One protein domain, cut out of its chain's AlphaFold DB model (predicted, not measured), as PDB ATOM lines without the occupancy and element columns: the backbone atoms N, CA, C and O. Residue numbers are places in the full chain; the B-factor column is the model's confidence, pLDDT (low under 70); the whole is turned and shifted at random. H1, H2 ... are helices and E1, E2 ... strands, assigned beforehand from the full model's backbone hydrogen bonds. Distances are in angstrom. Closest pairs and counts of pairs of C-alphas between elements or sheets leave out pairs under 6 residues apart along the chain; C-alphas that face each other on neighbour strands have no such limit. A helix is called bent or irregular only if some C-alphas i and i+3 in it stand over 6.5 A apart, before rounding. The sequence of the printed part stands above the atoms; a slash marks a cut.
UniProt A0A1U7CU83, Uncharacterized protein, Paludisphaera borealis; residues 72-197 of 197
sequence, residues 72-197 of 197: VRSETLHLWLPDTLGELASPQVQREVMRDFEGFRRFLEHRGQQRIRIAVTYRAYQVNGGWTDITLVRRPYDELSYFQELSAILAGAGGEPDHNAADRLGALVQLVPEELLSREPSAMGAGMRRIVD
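AT A GLANCE: This is residues 72 to 197 of the 197 residues of an uncharacterized protein of Paludisphaera borealis (UniProt A0A1U7CU83). A strongly twisted sheet of four strands has helices on both faces: H4 crosses one face, where the short H1 also lies, and H6 crosses the other, where tiny H5 lies too. H2 and H3 follow H1 off the sheet; H3 and the turn of the long hairpin E2 E3 mark the two ends of the longest axis. The printed part has 126 residues, with six named helices and four named strands in the order E1 H1 H2 H3 E2 E3 H4 E4 H5 H6. The sheet runs E3 E2 E1 E4 and is mixed; the class is mixed, helices and strands. The whole is compact, with a radius of gyration of the C-alphas of 14.4 A and spans of 47 by 36 by 24 A.

HOW THE PARTS SIT: Start at inner strand E1, residues 72 to 82; its parallel neighbour is edge strand E4, residues 172 to 176, with N 81 and O 174 2.8 A apart. H1, residues 83 to 89, is on the sheet at a height of 8.0 A; its closest C-alphas to E4 are Asp 83 and Leu 175, 5.1 A. H1 is irregular: C-alphas 84 and 87 are 7.6 A apart. H2, residues 91 to 97, only just touches H1, only at the corner, with 3 pairs of C-alphas within 8 A, the closest Leu 88 and Gln 94 at 5.6 A. H3, residues 101 to 110, touches H2 only at the corner, closest at C-alphas 97 and 104, 5.3 A. E2, residues 118 to 126, is antiparallel to E1, with N 123 and O 75 2.7 A apart. E3, residues 131 to 138, forms a hairpin with E2, with N 122 and O 134 2.8 A apart. H4, residues 144 to 157, is 9.9 A over the sheet on the same face as H1, across the strands at 78 degrees to E2 on the local plane; its closest C-alphas to E4 are Ala 157 and Leu 172, 6.8 A. E3, H4 and E4 form a split strand-helix-strand unit, two strands running the same way with E2 and E1 between them, and its crossover is right-handed. H5, residues 178 to 181, is on the opposite face. H6, residues 185 to 196, lies on that face too at a height of 9.3 A, across the strands at 88 degrees to E1 on the local plane, giving three layers, helices on both faces of a sheet; its closest C-alphas to E3 are Gly 189 and Thr 135, 7.6 A. Every O i to N i+4 pair is within hydrogen-bond range in H2, H3 and H4; H6 has 6 of 8, H1 0 of 3 but 3 of 4 O i to N i+3 pairs, and H5 is too short for such a pair.

IN THESE COORDINATES: Find C-alpha 72 at (-22.121, 14.715, -34.276); E1 runs 30.4 A from there to C-alpha 82. E2 covers 25.3 A and E3 22.1 A. Find C-alpha 144 at (-11.056, 25.438, -14.531), where H4 begins its 19.9 A. H6 covers 17.0 A and ends at C-alpha 196, (-7.939, -2.293, -22.323).

THE WHOLE: The two C-alphas farthest apart are those of His 110 and Asn 128, 47.7 A. The printed part has no cut, and H4 to E4 is a long link of 14 residues. Look there for low confidence: residues 161 to 169 are under 70, while the mean pLDDT of the printed part is 88.4.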
ATOM      1  N   VAL A  72     -20.713  14.430 -34.634       91.50
ATOM      2  CA  VAL A  72     -22.121  14.715 -34.276       91.50
ATOM      3  C   VAL A  72     -22.439  14.435 -32.815       91.50
ATOM      4  O   VAL A  72     -23.402  14.975 -32.277       91.50
ATOM      5  N   ARG A  73     -21.652  13.563 -32.183       90.62
ATOM      6  CA  ARG A  73     -21.809  13.154 -30.789       90.62
ATOM      7  C   ARG A  73     -20.472  12.653 -30.269       90.62
ATOM      8  O   ARG A  73     -19.729  12.014 -31.010       90.62
ATOM      9  N   SER A  74     -20.192  12.896 -28.999       91.12
ATOM     10  CA  SER A  74     -19.065  12.287 -28.295       91.12
ATOM     11  C   SER A  74     -19.569  11.533 -27.077       91.12
ATOM     12  O   SER A  74     -20.470  12.017 -26.413       91.12
ATOM     13  N   GLU A  75     -18.977  10.394 -26.760       93.25
ATOM     14  CA  GLU A  75     -19.266   9.621 -25.553       93.25
ATOM     15  C   GLU A  75     -17.976   9.415 -24.763       93.25
ATOM     16  O   GLU A  75     -16.930   9.139 -25.344       93.25
ATOM     17  N   THR A  76     -18.018   9.564 -23.444       94.38
ATOM     18  CA  THR A  76     -16.844   9.349 -22.592       94.38
ATOM     19  C   THR A  76     -16.714   7.866 -22.272       94.38
ATOM     20  O   THR A  76     -17.556   7.315 -21.571       94.38
ATOM     21  N   LEU A  77     -15.651   7.223 -22.754       93.00
ATOM     22  CA  LEU A  77     -15.413   5.796 -22.531       93.00
ATOM     23  C   LEU A  77     -14.608   5.541 -21.257       93.00
ATOM     24  O   LEU A  77     -14.973   4.701 -20.433       93.00
ATOM     25  N   HIS A  78     -13.494   6.261 -21.103       94.44
ATOM     26  CA  HIS A  78     -12.525   6.006 -20.042       94.44
ATOM     27  C   HIS A  78     -12.033   7.297 -19.406       94.44
ATOM     28  O   HIS A  78     -11.705   8.262 -20.101       94.44
ATOM     29  N   LEU A  79     -11.912   7.269 -18.082       95.81
ATOM     30  CA  LEU A  79     -11.165   8.240 -17.300       95.81
ATOM     31  C   LEU A  79      -9.939   7.544 -16.715       95.81
ATOM     32  O   LEU A  79     -10.068   6.669 -15.866       95.81
ATOM     33  N   TRP A  80      -8.757   7.959 -17.146       95.88
ATOM     34  CA  TRP A  80      -7.479   7.439 -16.679       95.88
ATOM     35  C   TRP A  80      -6.941   8.345 -15.573       95.88
ATOM     36  O   TRP A  80      -6.473   9.460 -15.838       95.88
ATOM     37  N   LEU A  81      -7.030   7.870 -14.333       95.94
ATOM     38  CA  LEU A  81      -6.538   8.563 -13.151       95.94
ATOM     39  C   LEU A  81      -5.220   7.951 -12.680       95.94
ATOM     40  O   LEU A  81      -5.114   6.731 -12.602       95.94
ATOM     41  N   PRO A  82      -4.236   8.772 -12.289       96.00
ATOM     42  CA  PRO A  82      -3.110   8.300 -11.502       96.00
ATOM     43  C   PRO A  82      -3.589   7.553 -10.255       96.00
ATOM     44  O   PRO A  82      -4.522   8.010  -9.590       96.00
ATOM     45  N   ASP A  83      -2.909   6.469  -9.889       94.62
ATOM     46  CA  ASP A  83      -3.222   5.678  -8.685       94.62
ATOM     47  C   ASP A  83      -3.306   6.547  -7.419       94.62
ATOM     48  O   ASP A  83      -4.135   6.332  -6.535       94.62
ATOM     49  N   THR A  84      -2.485   7.595  -7.361       95.06
ATOM     50  CA  THR A  84      -2.436   8.553  -6.252       95.06
ATOM     51  C   THR A  84      -3.700   9.413  -6.109       95.06
ATOM     52  O   THR A  84      -3.929  10.004  -5.053       95.06
ATOM     53  N   LEU A  85      -4.540   9.461  -7.148       95.50
ATOM     54  CA  LEU A  85      -5.852  10.103  -7.161       95.50
ATOM     55  C   LEU A  85      -7.007   9.096  -7.078       95.50
ATOM     56  O   LEU A  85      -8.161   9.501  -7.195       95.50
ATOM     57  N   GLY A  86      -6.739   7.804  -6.863       92.88
ATOM     58  CA  GLY A  86      -7.778   6.770  -6.896       92.88
ATOM     59  C   GLY A  86      -8.897   6.963  -5.871       92.88
ATOM     60  O   GLY A  86     -10.043   6.595  -6.116       92.88
ATOM     61  N   GLU A  87      -8.615   7.634  -4.755       94.25
ATOM     62  CA  GLU A  87      -9.637   8.005  -3.773       94.25
ATOM     63  C   GLU A  87     -10.689   8.987  -4.313       94.25
ATOM     64  O   GLU A  87     -11.802   9.006  -3.797       94.25
ATOM     65  N   LEU A  88     -10.397   9.739  -5.384       92.88
ATOM     66  CA  LEU A  88     -11.385  10.584  -6.063       92.88
ATOM     67  C   LEU A  88     -12.479   9.758  -6.752       92.88
ATOM     68  O   LEU A  88     -13.502  10.315  -7.130       92.88
ATOM     69  N   ALA A  89     -12.317   8.441  -6.904       88.12
ATOM     70  CA  ALA A  89     -13.403   7.562  -7.332       88.12
ATOM     71  C   ALA A  89     -14.421   7.285  -6.204       88.12
ATOM     72  O   ALA A  89     -15.518   6.803  -6.474       88.12
ATOM     73  N   SER A  90     -14.090   7.594  -4.941       90.56
ATOM     74  CA  SER A  90     -15.017   7.431  -3.817       90.56
ATOM     75  C   SER A  90     -16.058   8.559  -3.779       90.56
ATOM     76  O   SER A  90     -15.681   9.730  -3.669       90.56
ATOM     77  N   PRO A  91     -17.368   8.247  -3.712       88.19
ATOM     78  CA  PRO A  91     -18.421   9.258  -3.589       88.19
ATOM     79  C   PRO A  91     -18.325  10.132  -2.330       88.19
ATOM     80  O   PRO A  91     -18.919  11.210  -2.272       88.19
ATOM     81  N   GLN A  92     -17.648   9.670  -1.270       90.50
ATOM     82  CA  GLN A  92     -17.435  10.498  -0.076       90.50
ATOM     83  C   GLN A  92     -16.384  11.575  -0.345       90.50
ATOM     84  O   GLN A  92     -16.637  12.750  -0.091       90.50
ATOM     85  N   VAL A  93     -15.249  11.176  -0.920       91.31
ATOM     86  CA  VAL A  93     -14.140  12.082  -1.239       91.31
ATOM     87  C   VAL A  93     -14.553  13.068  -2.326       91.31
ATOM     88  O   VAL A  93     -14.259  14.251  -2.207       91.31
ATOM     89  N   GLN A  94     -15.310  12.627  -3.337       91.19
ATOM     90  CA  GLN A  94     -15.840  13.520  -4.374       91.19
ATOM     91  C   GLN A  94     -16.653  14.672  -3.780       91.19
ATOM     92  O   GLN A  94     -16.407  15.828  -4.107       91.19
ATOM     93  N   ARG A  95     -17.580  14.386  -2.860       90.12
ATOM     94  CA  ARG A  95     -18.428  15.423  -2.250       90.12
ATOM     95  C   ARG A  95     -17.643  16.456  -1.442       90.12
ATOM     96  O   ARG A  95     -18.078  17.601  -1.344       90.12
ATOM     97  N   GLU A  96     -16.517  16.060  -0.858       92.44
ATOM     98  CA  GLU A  96     -15.667  16.949  -0.069       92.44
ATOM     99  C   GLU A  96     -14.675  17.727  -0.943       92.44
ATOM    100  O   GLU A  96     -14.590  18.952  -0.853       92.44
ATOM    101  N   VAL A  97     -13.948  17.023  -1.811       93.06
ATOM    102  CA  VAL A  97     -12.814  17.557  -2.577       93.06
ATOM    103  C   VAL A  97     -13.253  18.208  -3.888       93.06
ATOM    104  O   VAL A  97     -12.711  19.243  -4.266       93.06
ATOM    105  N   MET A  98     -14.248  17.639  -4.576       93.38
ATOM    106  CA  MET A  98     -14.688  18.082  -5.908       93.38
ATOM    107  C   MET A  98     -15.811  19.127  -5.854       93.38
ATOM    108  O   MET A  98     -16.426  19.426  -6.872       93.38
ATOM    109  N   ARG A  99     -16.093  19.705  -4.677       91.75
ATOM    110  CA  ARG A  99     -17.163  20.705  -4.514       91.75
ATOM    111  C   ARG A  99     -16.901  21.979  -5.316       91.75
ATOM    112  O   ARG A  99     -17.830  22.585  -5.844       91.75
ATOM    113  N   ASP A 100     -15.645  22.406  -5.355       95.69
ATOM    114  CA  ASP A 100     -15.197  23.588  -6.077       95.69
ATOM    115  C   ASP A 100     -13.719  23.464  -6.472       95.69
ATOM    116  O   ASP A 100     -12.966  22.643  -5.941       95.69
ATOM    117  N   PHE A 101     -13.315  24.284  -7.442       97.12
ATOM    118  CA  PHE A 101     -11.981  24.226  -8.035       97.12
ATOM    119  C   PHE A 101     -10.866  24.511  -7.019       97.12
ATOM    120  O   PHE A 101      -9.823  23.861  -7.040       97.12
ATOM    121  N   GLU A 102     -11.091  25.438  -6.087       97.50
ATOM    122  CA  GLU A 102     -10.116  25.798  -5.051       97.50
ATOM    123  C   GLU A 102      -9.945  24.692  -3.999       97.50
ATOM    124  O   GLU A 102      -8.843  24.470  -3.493       97.50
ATOM    125  N   GLY A 103     -11.016  23.970  -3.658       96.25
ATOM    126  CA  GLY A 103     -10.955  22.759  -2.837       96.25
ATOM    127  C   GLY A 103     -10.063  21.697  -3.473       96.25
ATOM    128  O   GLY A 103      -9.118  21.221  -2.838       96.25
ATOM    129  N   PHE A 104     -10.293  21.411  -4.753       97.00
ATOM    130  CA  PHE A 104      -9.488  20.463  -5.517       97.00
ATOM    131  C   PHE A 104      -8.020  20.898  -5.657       97.00
ATOM    132  O   PHE A 104      -7.108  20.092  -5.465       97.00
ATOM    133  N   ARG A 105      -7.750  22.181  -5.924       97.81
ATOM    134  CA  ARG A 105      -6.375  22.701  -5.988       97.81
ATOM    135  C   ARG A 105      -5.638  22.542  -4.668       97.81
ATOM    136  O   ARG A 105      -4.527  22.018  -4.662       97.81
ATOM    137  N   ARG A 106      -6.263  22.931  -3.553       97.38
ATOM    138  CA  ARG A 106      -5.669  22.768  -2.216       97.38
ATOM    139  C   ARG A 106      -5.385  21.306  -1.907       97.38
ATOM    140  O   ARG A 106      -4.343  21.005  -1.329       97.38
ATOM    141  N   PHE A 107      -6.281  20.411  -2.304       96.69
ATOM    142  CA  PHE A 107      -6.093  18.972  -2.171       96.69
ATOM    143  C   PHE A 107      -4.845  18.476  -2.919       96.69
ATOM    144  O   PHE A 107      -4.008  17.797  -2.324       96.69
ATOM    145  N   LEU A 108      -4.662  18.881  -4.181       97.00
ATOM    146  CA  LEU A 108      -3.456  18.548  -4.946       97.00
ATOM    147  C   LEU A 108      -2.196  19.197  -4.358       97.00
ATOM    148  O   LEU A 108      -1.135  18.576  -4.319       97.00
ATOM    149  N   GLU A 109      -2.295  20.434  -3.871       97.56
ATOM    150  CA  GLU A 109      -1.171  21.165  -3.279       97.56
ATOM    151  C   GLU A 109      -0.649  20.517  -2.003       97.56
ATOM    152  O   GLU A 109       0.564  20.359  -1.862       97.56
ATOM    153  N   HIS A 110      -1.542  20.076  -1.113       97.06
ATOM    154  CA  HIS A 110      -1.164  19.361   0.111       97.06
ATOM    155  C   HIS A 110      -0.396  18.067  -0.178       97.06
ATOM    156  O   HIS A 110       0.355  17.593   0.672       97.06
ATOM    157  N   ARG A 111      -0.560  17.509  -1.381       95.75
ATOM    158  CA  ARG A 111       0.106  16.283  -1.834       95.75
ATOM    159  C   ARG A 111       1.315  16.535  -2.731       95.75
ATOM    160  O   ARG A 111       1.972  15.582  -3.128       95.75
ATOM    161  N   GLY A 112       1.613  17.792  -3.069       96.69
ATOM    162  CA  GLY A 112       2.668  18.122  -4.032       96.69
ATOM    163  C   GLY A 112       2.360  17.659  -5.463       96.69
ATOM    164  O   GLY A 112       3.276  17.383  -6.233       96.69
ATOM    165  N   GLN A 113       1.077  17.554  -5.820       96.06
ATOM    166  CA  GLN A 113       0.588  16.988  -7.083       96.06
ATOM    167  C   GLN A 113       0.077  18.046  -8.064       96.06
ATOM    168  O   GLN A 113      -0.774  17.782  -8.907       96.06
ATOM    169  N   GLN A 114       0.616  19.263  -8.011       96.31
ATOM    170  CA  GLN A 114       0.175  20.366  -8.875       96.31
ATOM    171  C   GLN A 114       0.434  20.098 -10.369       96.31
ATOM    172  O   GLN A 114      -0.167  20.723 -11.232       96.31
ATOM    173  N   ARG A 115       1.342  19.168 -10.700       95.25
ATOM    174  CA  ARG A 115       1.715  18.825 -12.086       95.25
ATOM    175  C   ARG A 115       1.027  17.570 -12.617       95.25
ATOM    176  O   ARG A 115       1.378  17.109 -13.708       95.25
ATOM    177  N   ILE A 116       0.085  17.024 -11.852       94.31
ATOM    178  CA  ILE A 116      -0.568  15.762 -12.165       94.31
ATOM    179  C   ILE A 116      -1.347  15.855 -13.478       94.31
ATOM    180  O   ILE A 116      -1.980  16.867 -13.792       94.31
ATOM    181  N   ARG A 117      -1.262  14.790 -14.271       95.31
ATOM    182  CA  ARG A 117      -1.994  14.643 -15.526       95.31
ATOM    183  C   ARG A 117      -3.079  13.596 -15.350       95.31
ATOM    184  O   ARG A 117      -2.897  12.643 -14.605       95.31
ATOM    185  N   ILE A 118      -4.172  13.774 -16.071       95.56
ATOM    186  CA  ILE A 118      -5.213  12.765 -16.272       95.56
ATOM    187  C   ILE A 118      -5.370  12.552 -17.773       95.56
ATOM    188  O   ILE A 118      -5.011  13.440 -18.554       95.56
ATOM    189  N   ALA A 119      -5.931  11.422 -18.184       95.62
ATOM    190  CA  ALA A 119      -6.369  11.263 -19.563       95.62
ATOM    191  C   ALA A 119      -7.847  10.898 -19.639       95.62
ATOM    192  O   ALA A 119      -8.372  10.204 -18.773       95.62
ATOM    193  N   VAL A 120      -8.509  11.363 -20.691       94.88
ATOM    194  CA  VAL A 120      -9.910  11.054 -20.973       94.88
ATOM    195  C   VAL A 120     -10.004  10.518 -22.391       94.88
ATOM    196  O   VAL A 120      -9.506  11.154 -23.320       94.88
ATOM    197  N   THR A 121     -10.621   9.351 -22.554       94.38
ATOM    198  CA  THR A 121     -10.881   8.754 -23.867       94.38
ATOM    199  C   THR A 121     -12.340   8.963 -24.245       94.38
ATOM    200  O   THR A 121     -13.245   8.504 -23.547       94.38
ATOM    201  N   TYR A 122     -12.546   9.629 -25.375       92.81
ATOM    202  CA  TYR A 122     -13.836   9.930 -25.972       92.81
ATOM    203  C   TYR A 122     -14.054   9.108 -27.232       92.81
ATOM    204  O   TYR A 122     -13.176   9.080 -28.086       92.81
ATOM    205  N   ARG A 123     -15.242   8.541 -27.415       93.00
ATOM    206  CA  ARG A 123     -15.712   8.043 -28.706       93.00
ATOM    207  C   ARG A 123     -16.455   9.140 -29.443       93.00
ATOM    208  O   ARG A 123     -17.559   9.510 -29.056       93.00
ATOM    209  N   ALA A 124     -15.859   9.662 -30.501       91.62
ATOM    210  CA  ALA A 124     -16.471  10.644 -31.379       91.62
ATOM    211  C   ALA A 124     -17.190   9.940 -32.536       91.62
ATOM    212  O   ALA A 124     -16.550   9.332 -33.393       91.62
ATOM    213  N   TYR A 125     -18.516  10.040 -32.575       90.44
ATOM    214  CA  TYR A 125     -19.355   9.536 -33.660       90.44
ATOM    215  C   TYR A 125     -19.428  10.567 -34.791       90.44
ATOM    216  O   TYR A 125     -19.652  11.758 -34.557       90.44
ATOM    217  N   GLN A 126     -19.242  10.103 -36.022       91.88
ATOM    218  CA  GLN A 126     -19.227  10.911 -37.238       91.88
ATOM    219  C   GLN A 126     -20.591  10.891 -37.944       91.88
ATOM    220  O   GLN A 126     -21.360   9.939 -37.811       91.88
ATOM    221  N   VAL A 127     -20.884  11.920 -38.751       90.19
ATOM    222  CA  VAL A 127     -22.140  12.013 -39.536       90.19
ATOM    223  C   VAL A 127     -22.354  10.793 -40.443       90.19
ATOM    224  O   VAL A 127     -23.485  10.370 -40.664       90.19
ATOM    225  N   ASN A 128     -21.271  10.212 -40.965       87.81
ATOM    226  CA  ASN A 128     -21.303   9.045 -41.853       87.81
ATOM    227  C   ASN A 128     -21.565   7.710 -41.119       87.81
ATOM    228  O   ASN A 128     -21.498   6.653 -41.742       87.81
ATOM    229  N   GLY A 129     -21.833   7.743 -39.809       88.62
ATOM    230  CA  GLY A 129     -22.050   6.561 -38.972       88.62
ATOM    231  C   GLY A 129     -20.767   5.897 -38.462       88.62
ATOM    232  O   GLY A 129     -20.849   4.960 -37.671       88.62
ATOM    233  N   GLY A 130     -19.590   6.374 -38.877       90.00
ATOM    234  CA  GLY A 130     -18.308   5.955 -38.319       90.00
ATOM    235  C   GLY A 130     -18.079   6.504 -36.911       90.00
ATOM    236  O   GLY A 130     -18.814   7.363 -36.422       90.00
ATOM    237  N   TRP A 131     -17.027   6.027 -36.252       92.75
ATOM    238  CA  TRP A 131     -16.569   6.576 -34.982       92.75
ATOM    239  C   TRP A 131     -15.045   6.540 -34.894       92.75
ATOM    240  O   TRP A 131     -14.386   5.793 -35.616       92.75
ATOM    241  N   THR A 132     -14.489   7.373 -34.022       90.69
ATOM    242  CA  THR A 132     -13.066   7.374 -33.681       90.69
ATOM    243  C   THR A 132     -12.893   7.607 -32.188       90.69
ATOM    244  O   THR A 132     -13.638   8.391 -31.598       90.69
ATOM    245  N   ASP A 133     -11.924   6.930 -31.579       91.75
ATOM    246  CA  ASP A 133     -11.613   7.102 -30.165       91.75
ATOM    247  C   ASP A 133     -10.452   8.098 -30.013       91.75
ATOM    248  O   ASP A 133      -9.353   7.901 -30.530       91.75
ATOM    249  N   ILE A 134     -10.704   9.189 -29.296       89.62
ATOM    250  CA  ILE A 134      -9.791  10.313 -29.093       89.62
ATOM    251  C   ILE A 134      -9.401  10.342 -27.621       89.62
ATOM    252  O   ILE A 134     -10.259  10.472 -26.753       89.62
ATOM    253  N   THR A 135      -8.105  10.252 -27.326       90.62
ATOM    254  CA  THR A 135      -7.602  10.373 -25.950       90.62
ATOM    255  C   THR A 135      -6.941  11.727 -25.740       90.62
ATOM    256  O   THR A 135      -6.026  12.097 -26.472       90.62
ATOM    257  N   LEU A 136      -7.397  12.459 -24.727       92.00
ATOM    258  CA  LEU A 136      -6.924  13.798 -24.389       92.00
ATOM    259  C   LEU A 136      -6.257  13.776 -23.018       92.00
ATOM    260  O   LEU A 136      -6.829  13.264 -22.060       92.00
ATOM    261  N   VAL A 137      -5.059  14.357 -22.917       92.50
ATOM    262  CA  VAL A 137      -4.327  14.493 -21.649       92.50
ATOM    263  C   VAL A 137      -4.545  15.885 -21.096       92.50
ATOM    264  O   VAL A 137      -4.244  16.875 -21.766       92.50
ATOM    265  N   ARG A 138      -5.044  15.967 -19.866       94.00
ATOM    266  CA  ARG A 138      -5.385  17.225 -19.198       94.00
ATOM    267  C   ARG A 138      -4.607  17.392 -17.903       94.00
ATOM    268  O   ARG A 138      -4.192  16.419 -17.277       94.00
ATOM    269  N   ARG A 139      -4.426  18.650 -17.499       95.94
ATOM    270  CA  ARG A 139      -3.910  19.031 -16.181       95.94
ATOM    271  C   ARG A 139      -5.009  19.774 -15.435       95.94
ATOM    272  O   ARG A 139      -5.142  20.982 -15.613       95.94
ATOM    273  N   PRO A 140      -5.813  19.075 -14.623       94.94
ATOM    274  CA  PRO A 140      -6.969  19.684 -13.983       94.94
ATOM    275  C   PRO A 140      -6.576  20.734 -12.939       94.94
ATOM    276  O   PRO A 140      -7.443  21.475 -12.516       94.94
ATOM    277  N   TYR A 141      -5.303  20.830 -12.532       96.88
ATOM    278  CA  TYR A 141      -4.803  21.911 -11.672       96.88
ATOM    279  C   TYR A 141      -4.705  23.267 -12.397       96.88
ATOM    280  O   TYR A 141      -4.918  24.309 -11.779       96.88
ATOM    281  N   ASP A 142      -4.383  23.258 -13.696       95.88
ATOM    282  CA  ASP A 142      -4.003  24.464 -14.442       95.88
ATOM    283  C   ASP A 142      -5.221  25.242 -14.976       95.88
ATOM    284  O   ASP A 142      -5.154  26.461 -15.132       95.88
ATOM    285  N   GLU A 143      -6.338  24.559 -15.257       95.44
ATOM    286  CA  GLU A 143      -7.487  25.138 -15.962       95.44
ATOM    287  C   GLU A 143      -8.832  24.705 -15.354       95.44
ATOM    288  O   GLU A 143      -9.095  23.515 -15.165       95.44
ATOM    289  N   LEU A 144      -9.722  25.677 -15.103       95.19
ATOM    290  CA  LEU A 144     -11.056  25.438 -14.531       95.19
ATOM    291  C   LEU A 144     -11.918  24.519 -15.412       95.19
ATOM    292  O   LEU A 144     -12.684  23.710 -14.891       95.19
ATOM    293  N   SER A 145     -11.793  24.631 -16.735       94.69
ATOM    294  CA  SER A 145     -12.543  23.820 -17.701       94.69
ATOM    295  C   SER A 145     -12.233  22.323 -17.546       94.69
ATOM    296  O   SER A 145     -13.152  21.507 -17.505       94.69
ATOM    297  N   TYR A 146     -10.961  21.957 -17.354       95.31
ATOM    298  CA  TYR A 146     -10.538  20.570 -17.136       95.31
ATOM    299  C   TYR A 146     -10.965  20.034 -15.773       95.31
ATOM    300  O   TYR A 146     -11.273  18.850 -15.645       95.31
ATOM    301  N   PHE A 147     -11.009  20.889 -14.748       95.88
ATOM    302  CA  PHE A 147     -11.597  20.513 -13.465       95.88
ATOM    303  C   PHE A 147     -13.095  20.208 -13.601       95.88
ATOM    304  O   PHE A 147     -13.555  19.182 -13.105       95.88
ATOM    305  N   GLN A 148     -13.849  21.064 -14.296       94.56
ATOM    306  CA  GLN A 148     -15.280  20.852 -14.533       94.56
ATOM    307  C   GLN A 148     -15.536  19.567 -15.328       94.56
ATOM    308  O   GLN A 148     -16.423  18.794 -14.975       94.56
ATOM    309  N   GLU A 149     -14.726  19.311 -16.357       93.81
ATOM    310  CA  GLU A 149     -14.741  18.070 -17.136       93.81
ATOM    311  C   GLU A 149     -14.507  16.845 -16.238       93.81
ATOM    312  O   GLU A 149     -15.340  15.938 -16.216       93.81
ATOM    313  N   LEU A 150     -13.434  16.843 -15.438       95.25
ATOM    314  CA  LEU A 150     -13.124  15.766 -14.493       95.25
ATOM    315  C   LEU A 150     -14.264  15.537 -13.490       95.25
ATOM    316  O   LEU A 150     -14.676  14.398 -13.274       95.25
ATOM    317  N   SER A 151     -14.783  16.611 -12.890       94.12
ATOM    318  CA  SER A 151     -15.873  16.541 -11.916       94.12
ATOM    319  C   SER A 151     -17.140  15.946 -12.527       94.12
ATOM    320  O   SER A 151     -17.778  15.103 -11.901       94.12
ATOM    321  N   ALA A 152     -17.494  16.351 -13.749       91.38
ATOM    322  CA  ALA A 152     -18.669  15.840 -14.445       91.38
ATOM    323  C   ALA A 152     -18.530  14.350 -14.789       91.38
ATOM    324  O   ALA A 152     -19.489  13.591 -14.649       91.38
ATOM    325  N   ILE A 153     -17.338  13.912 -15.209       92.25
ATOM    326  CA  ILE A 153     -17.073  12.499 -15.510       92.25
ATOM    327  C   ILE A 153     -17.148  11.652 -14.235       92.25
ATOM    328  O   ILE A 153     -17.784  10.601 -14.241       92.25
ATOM    329  N   LEU A 154     -16.546  12.111 -13.135       92.69
ATOM    330  CA  LEU A 154     -16.579  11.395 -11.858       92.69
ATOM    331  C   LEU A 154     -17.995  11.284 -11.278       92.69
ATOM    332  O   LEU A 154     -18.367  10.205 -10.815       92.69
ATOM    333  N   ALA A 155     -18.797  12.349 -11.368       89.44
ATOM    334  CA  ALA A 155     -20.203  12.320 -10.968       89.44
ATOM    335  C   ALA A 155     -21.017  11.322 -11.817       89.44
ATOM    336  O   ALA A 155     -21.744  10.487 -11.277       89.44
ATOM    337  N   GLY A 156     -20.823  11.341 -13.144       87.94
ATOM    338  CA  GLY A 156     -21.480  10.411 -14.067       87.94
ATOM    339  C   GLY A 156     -21.082   8.947 -13.847       87.94
ATOM    340  O   GLY A 156     -21.938   8.063 -13.897       87.94
ATOM    341  N   ALA A 157     -19.808   8.681 -13.542       87.44
ATOM    342  CA  ALA A 157     -19.314   7.346 -13.201       87.44
ATOM    343  C   ALA A 157     -19.863   6.838 -11.854       87.44
ATOM    344  O   ALA A 157     -20.112   5.643 -11.696       87.44
ATOM    345  N   GLY A 158     -20.104   7.742 -10.898       81.75
ATOM    346  CA  GLY A 158     -20.742   7.448  -9.610       81.75
ATOM    347  C   GLY A 158     -22.252   7.184  -9.688       81.75
ATOM    348  O   GLY A 158     -22.865   6.884  -8.663       81.75
ATOM    349  N   GLY A 159     -22.854   7.277 -10.880       74.25
ATOM    350  CA  GLY A 159     -24.283   7.056 -11.096       74.25
ATOM    351  C   GLY A 159     -25.162   8.264 -10.769       74.25
ATOM    352  O   GLY A 159     -26.372   8.095 -10.634       74.25
ATOM    353  N   GLU A 160     -24.589   9.464 -10.641       70.56
ATOM    354  CA  GLU A 160     -25.352  10.698 -10.461       70.56
ATOM    355  C   GLU A 160     -25.693  11.297 -11.840       70.56
ATOM    356  O   GLU A 160     -24.796  11.725 -12.573       70.56
ATOM    357  N   PRO A 161     -26.974  11.290 -12.259       59.09
ATOM    358  CA  PRO A 161     -27.359  11.782 -13.572       59.09
ATOM    359  C   PRO A 161     -27.354  13.316 -13.592       59.09
ATOM    360  O   PRO A 161     -28.313  13.965 -13.175       59.09
ATOM    361  N   ASP A 162     -26.290  13.911 -14.125       63.75
ATOM    362  CA  ASP A 162     -26.320  15.314 -14.540       63.75
ATOM    363  C   ASP A 162     -27.093  15.445 -15.870       63.75
ATOM    364  O   ASP A 162     -27.011  14.603 -16.765       63.75
ATOM    365  N   HIS A 163     -27.895  16.500 -16.006       54.31
ATOM    366  CA  HIS A 163     -28.798  16.705 -17.144       54.31
ATOM    367  C   HIS A 163     -28.032  16.977 -18.456       54.31
ATOM    368  O   HIS A 163     -28.594  16.828 -19.538       54.31
ATOM    369  N   ASN A 164     -26.732  17.289 -18.361       57.62
ATOM    370  CA  ASN A 164     -25.783  17.379 -19.477       57.62
ATOM    371  C   ASN A 164     -24.832  16.165 -19.580       57.62
ATOM    372  O   ASN A 164     -23.875  16.189 -20.358       57.62
ATOM    373  N   ALA A 165     -25.053  15.108 -18.790       57.75
ATOM    374  CA  ALA A 165     -24.170  13.944 -18.702       57.75
ATOM    375  C   ALA A 165     -24.620  12.740 -19.532       57.75
ATOM    376  O   ALA A 165     -24.005  11.688 -19.411       57.75
ATOM    377  N   ALA A 166     -25.613  12.863 -20.420       59.25
ATOM    378  CA  ALA A 166     -25.997  11.759 -21.312       59.25
ATOM    379  C   ALA A 166     -24.799  11.184 -22.103       59.25
ATOM    380  O   ALA A 166     -24.744   9.986 -22.363       59.25
ATOM    381  N   ASP A 167     -23.808  12.027 -22.399       64.88
ATOM    382  CA  ASP A 167     -22.559  11.672 -23.082       64.88
ATOM    383  C   ASP A 167     -21.422  11.224 -22.132       64.88
ATOM    384  O   ASP A 167     -20.310  10.928 -22.571       64.88
ATOM    385  N   ARG A 168     -21.665  11.197 -20.817       64.56
ATOM    386  CA  ARG A 168     -20.684  10.875 -19.757       64.56
ATOM    387  C   ARG A 168     -21.127   9.741 -18.826       64.56
ATOM    388  O   ARG A 168     -20.359   9.331 -17.959       64.56
ATOM    389  N   LEU A 169     -22.352   9.244 -18.983       69.25
ATOM    390  CA  LEU A 169     -22.856   8.101 -18.228       69.25
ATOM    391  C   LEU A 169     -22.076   6.838 -18.608       69.25
ATOM    392  O   LEU A 169     -21.952   6.514 -19.784       69.25
ATOM    393  N   GLY A 170     -21.589   6.110 -17.602       77.12
ATOM    394  CA  GLY A 170     -20.924   4.819 -17.806       77.12
ATOM    395  C   GLY A 170     -19.431   4.889 -18.135       77.12
ATOM    396  O   GLY A 170     -18.849   3.852 -18.449       77.12
ATOM    397  N   ALA A 171     -18.798   6.064 -18.029       87.38
ATOM    398  CA  ALA A 171     -17.350   6.173 -18.162       87.38
ATOM    399  C   ALA A 171     -16.640   5.268 -17.139       87.38
ATOM    400  O   ALA A 171     -16.888   5.346 -15.933       87.38
ATOM    401  N   LEU A 172     -15.732   4.420 -17.618       90.38
ATOM    402  CA  LEU A 172     -14.935   3.547 -16.761       90.38
ATOM    403  C   LEU A 172     -13.758   4.329 -16.180       90.38
ATOM    404  O   LEU A 172     -12.902   4.819 -16.920       90.38
ATOM    405  N   VAL A 173     -13.694   4.414 -14.853       92.75
ATOM    406  CA  VAL A 173     -12.547   4.992 -14.149       92.75
ATOM    407  C   VAL A 173     -11.459   3.929 -14.030       92.75
ATOM    408  O   VAL A 173     -11.638   2.920 -13.352       92.75
ATOM    409  N   GLN A 174     -10.336   4.156 -14.703       94.25
ATOM    410  CA  GLN A 174      -9.162   3.294 -14.680       94.25
ATOM    411  C   GLN A 174      -8.052   3.961 -13.876       94.25
ATOM    412  O   GLN A 174      -7.723   5.126 -14.108       94.25
ATOM    413  N   LEU A 175      -7.471   3.213 -12.943       94.19
ATOM    414  CA  LEU A 175      -6.294   3.643 -12.200       94.19
ATOM    415  C   LEU A 175      -5.042   3.217 -12.965       94.19
ATOM    416  O   LEU A 175      -4.958   2.081 -13.438       94.19
ATOM    417  N   VAL A 176      -4.109   4.147 -13.146       93.88
ATOM    418  CA  VAL A 176      -2.854   3.910 -13.858       93.88
ATOM    419  C   VAL A 176      -1.658   4.452 -13.081       93.88
ATOM    420  O   VAL A 176      -1.771   5.485 -12.412       93.88
ATOM    421  N   PRO A 177      -0.473   3.839 -13.245       92.62
ATOM    422  CA  PRO A 177       0.756   4.391 -12.695       92.62
ATOM    423  C   PRO A 177       1.021   5.800 -13.238       92.62
ATOM    424  O   PRO A 177       0.847   6.066 -14.435       92.62
ATOM    425  N   GLU A 178       1.474   6.710 -12.377       89.50
ATOM    426  CA  GLU A 178       1.746   8.107 -12.746       89.50
ATOM    427  C   GLU A 178       2.796   8.206 -13.867       89.50
ATOM    428  O   GLU A 178       2.698   9.053 -14.760       89.50
ATOM    429  N   GLU A 179       3.748   7.269 -13.894       89.88
ATOM    430  CA  GLU A 179       4.802   7.176 -14.904       89.88
ATOM    431  C   GLU A 179       4.264   6.884 -16.308       89.88
ATOM    432  O   GLU A 179       4.982   7.060 -17.294       89.88
ATOM    433  N   LEU A 180       3.030   6.387 -16.427       89.06
ATOM    434  CA  LEU A 180       2.389   6.152 -17.716       89.06
ATOM    435  C   LEU A 180       1.849   7.467 -18.296       89.06
ATOM    436  O   LEU A 180       1.996   7.711 -19.493       89.06
ATOM    437  N   LEU A 181       1.311   8.340 -17.439       87.19
ATOM    438  CA  LEU A 181       0.738   9.646 -17.798       87.19
ATOM    439  C   LEU A 181       1.795  10.755 -17.947       87.19
ATOM    440  O   LEU A 181       1.554  11.790 -18.580       87.19
ATOM    441  N   SER A 182       2.990  10.555 -17.392       85.81
ATOM    442  CA  SER A 182       4.113  11.485 -17.541       85.81
ATOM    443  C   SER A 182       4.857  11.348 -18.878       85.81
ATOM    444  O   SER A 182       5.614  12.252 -19.240       85.81
ATOM    445  N   ARG A 183       4.648  10.249 -19.618       84.06
ATOM    446  CA  ARG A 183       5.297   9.971 -20.913       84.06
ATOM    447  C   ARG A 183       4.855  10.933 -22.014       84.06
ATOM    448  O   ARG A 183       3.882  11.676 -21.878       84.06
ATOM    449  N   GLU A 184       5.582  10.902 -23.130       78.94
ATOM    450  CA  GLU A 184       5.138  11.564 -24.355       78.94
ATOM    451  C   GLU A 184       3.783  11.001 -24.826       78.94
ATOM    452  O   GLU A 184       3.543   9.798 -24.672       78.94
ATOM    453  N   PRO A 185       2.907  11.828 -25.430       72.38
ATOM    454  CA  PRO A 185       1.552  11.418 -25.814       72.38
ATOM    455  C   PRO A 185       1.490  10.141 -26.668       72.38
ATOM    456  O   PRO A 185       0.608   9.306 -26.472       72.38
ATOM    457  N   SER A 186       2.454   9.950 -27.575       73.06
ATOM    458  CA  SER A 186       2.564   8.761 -28.434       73.06
ATOM    459  C   SER A 186       2.838   7.481 -27.637       73.06
ATOM    460  O   SER A 186       2.192   6.456 -27.849       73.06
ATOM    461  N   ALA A 187       3.767   7.538 -26.681       75.75
ATOM    462  CA  ALA A 187       4.109   6.412 -25.815       75.75
ATOM    463  C   ALA A 187       3.006   6.115 -24.788       75.75
ATOM    464  O   ALA A 187       2.802   4.960 -24.409       75.75
ATOM    465  N   MET A 188       2.285   7.150 -24.354       78.62
ATOM    466  CA  MET A 188       1.143   7.021 -23.454       78.62
ATOM    467  C   MET A 188      -0.009   6.258 -24.124       78.62
ATOM    468  O   MET A 188      -0.513   5.297 -23.545       78.62
ATOM    469  N   GLY A 189      -0.375   6.620 -25.361       74.81
ATOM    470  CA  GLY A 189      -1.454   5.951 -26.098       74.81
ATOM    471  C   GLY A 189      -1.201   4.453 -26.304       74.81
ATOM    472  O   GLY A 189      -2.099   3.638 -26.096       74.81
ATOM    473  N   ALA A 190       0.038   4.072 -26.628       78.31
ATOM    474  CA  ALA A 190       0.427   2.664 -26.736       78.31
ATOM    475  C   ALA A 190       0.337   1.918 -25.390       78.31
ATOM    476  O   ALA A 190      -0.078   0.762 -25.350       78.31
ATOM    477  N   GLY A 191       0.706   2.578 -24.286       74.88
ATOM    478  CA  GLY A 191       0.598   2.016 -22.939       74.88
ATOM    479  C   GLY A 191      -0.849   1.781 -22.503       74.88
ATOM    480  O   GLY A 191      -1.145   0.723 -21.959       74.88
ATOM    481  N   MET A 192      -1.745   2.730 -22.785       80.94
ATOM    482  CA  MET A 192      -3.165   2.644 -22.423       80.94
ATOM    483  C   MET A 192      -3.902   1.547 -23.189       80.94
ATOM    484  O   MET A 192      -4.652   0.796 -22.577       80.94
ATOM    485  N   ARG A 193      -3.656   1.396 -24.502       78.00
ATOM    486  CA  ARG A 193      -4.295   0.332 -25.306       78.00
ATOM    487  C   ARG A 193      -4.036  -1.059 -24.728       78.00
ATOM    488  O   ARG A 193      -4.951  -1.860 -24.637       78.00
ATOM    489  N   ARG A 194      -2.822  -1.293 -24.221       79.44
ATOM    490  CA  ARG A 194      -2.437  -2.563 -23.593       79.44
ATOM    491  C   ARG A 194      -3.203  -2.893 -22.304       79.44
ATOM    492  O   ARG A 194      -3.154  -4.034 -21.875       79.44
ATOM    493  N   ILE A 195      -3.812  -1.905 -21.648       77.81
ATOM    494  CA  ILE A 195      -4.588  -2.111 -20.414       77.81
ATOM    495  C   ILE A 195      -6.041  -2.486 -20.741       77.81
ATOM    496  O   ILE A 195      -6.689  -3.157 -19.944       77.81
ATOM    497  N   VAL A 196      -6.552  -2.043 -21.895       76.00
ATOM    498  CA  VAL A 196      -7.939  -2.293 -22.323       76.00
ATOM    499  C   VAL A 196      -8.104  -3.661 -22.997       76.00
ATOM    500  O   VAL A 196      -9.194  -4.224 -22.921       76.00
ATOM    501  N   ASP A 197      -7.045  -4.172 -23.633       74.44
ATOM    502  CA  ASP A 197      -6.995  -5.493 -24.286       74.44
ATOM    503  C   ASP A 197      -6.743  -6.643 -23.291       74.44
ATOM    504  O   ASP A 197      -7.427  -7.688 -23.409       74.44
TER     505      ASP A 197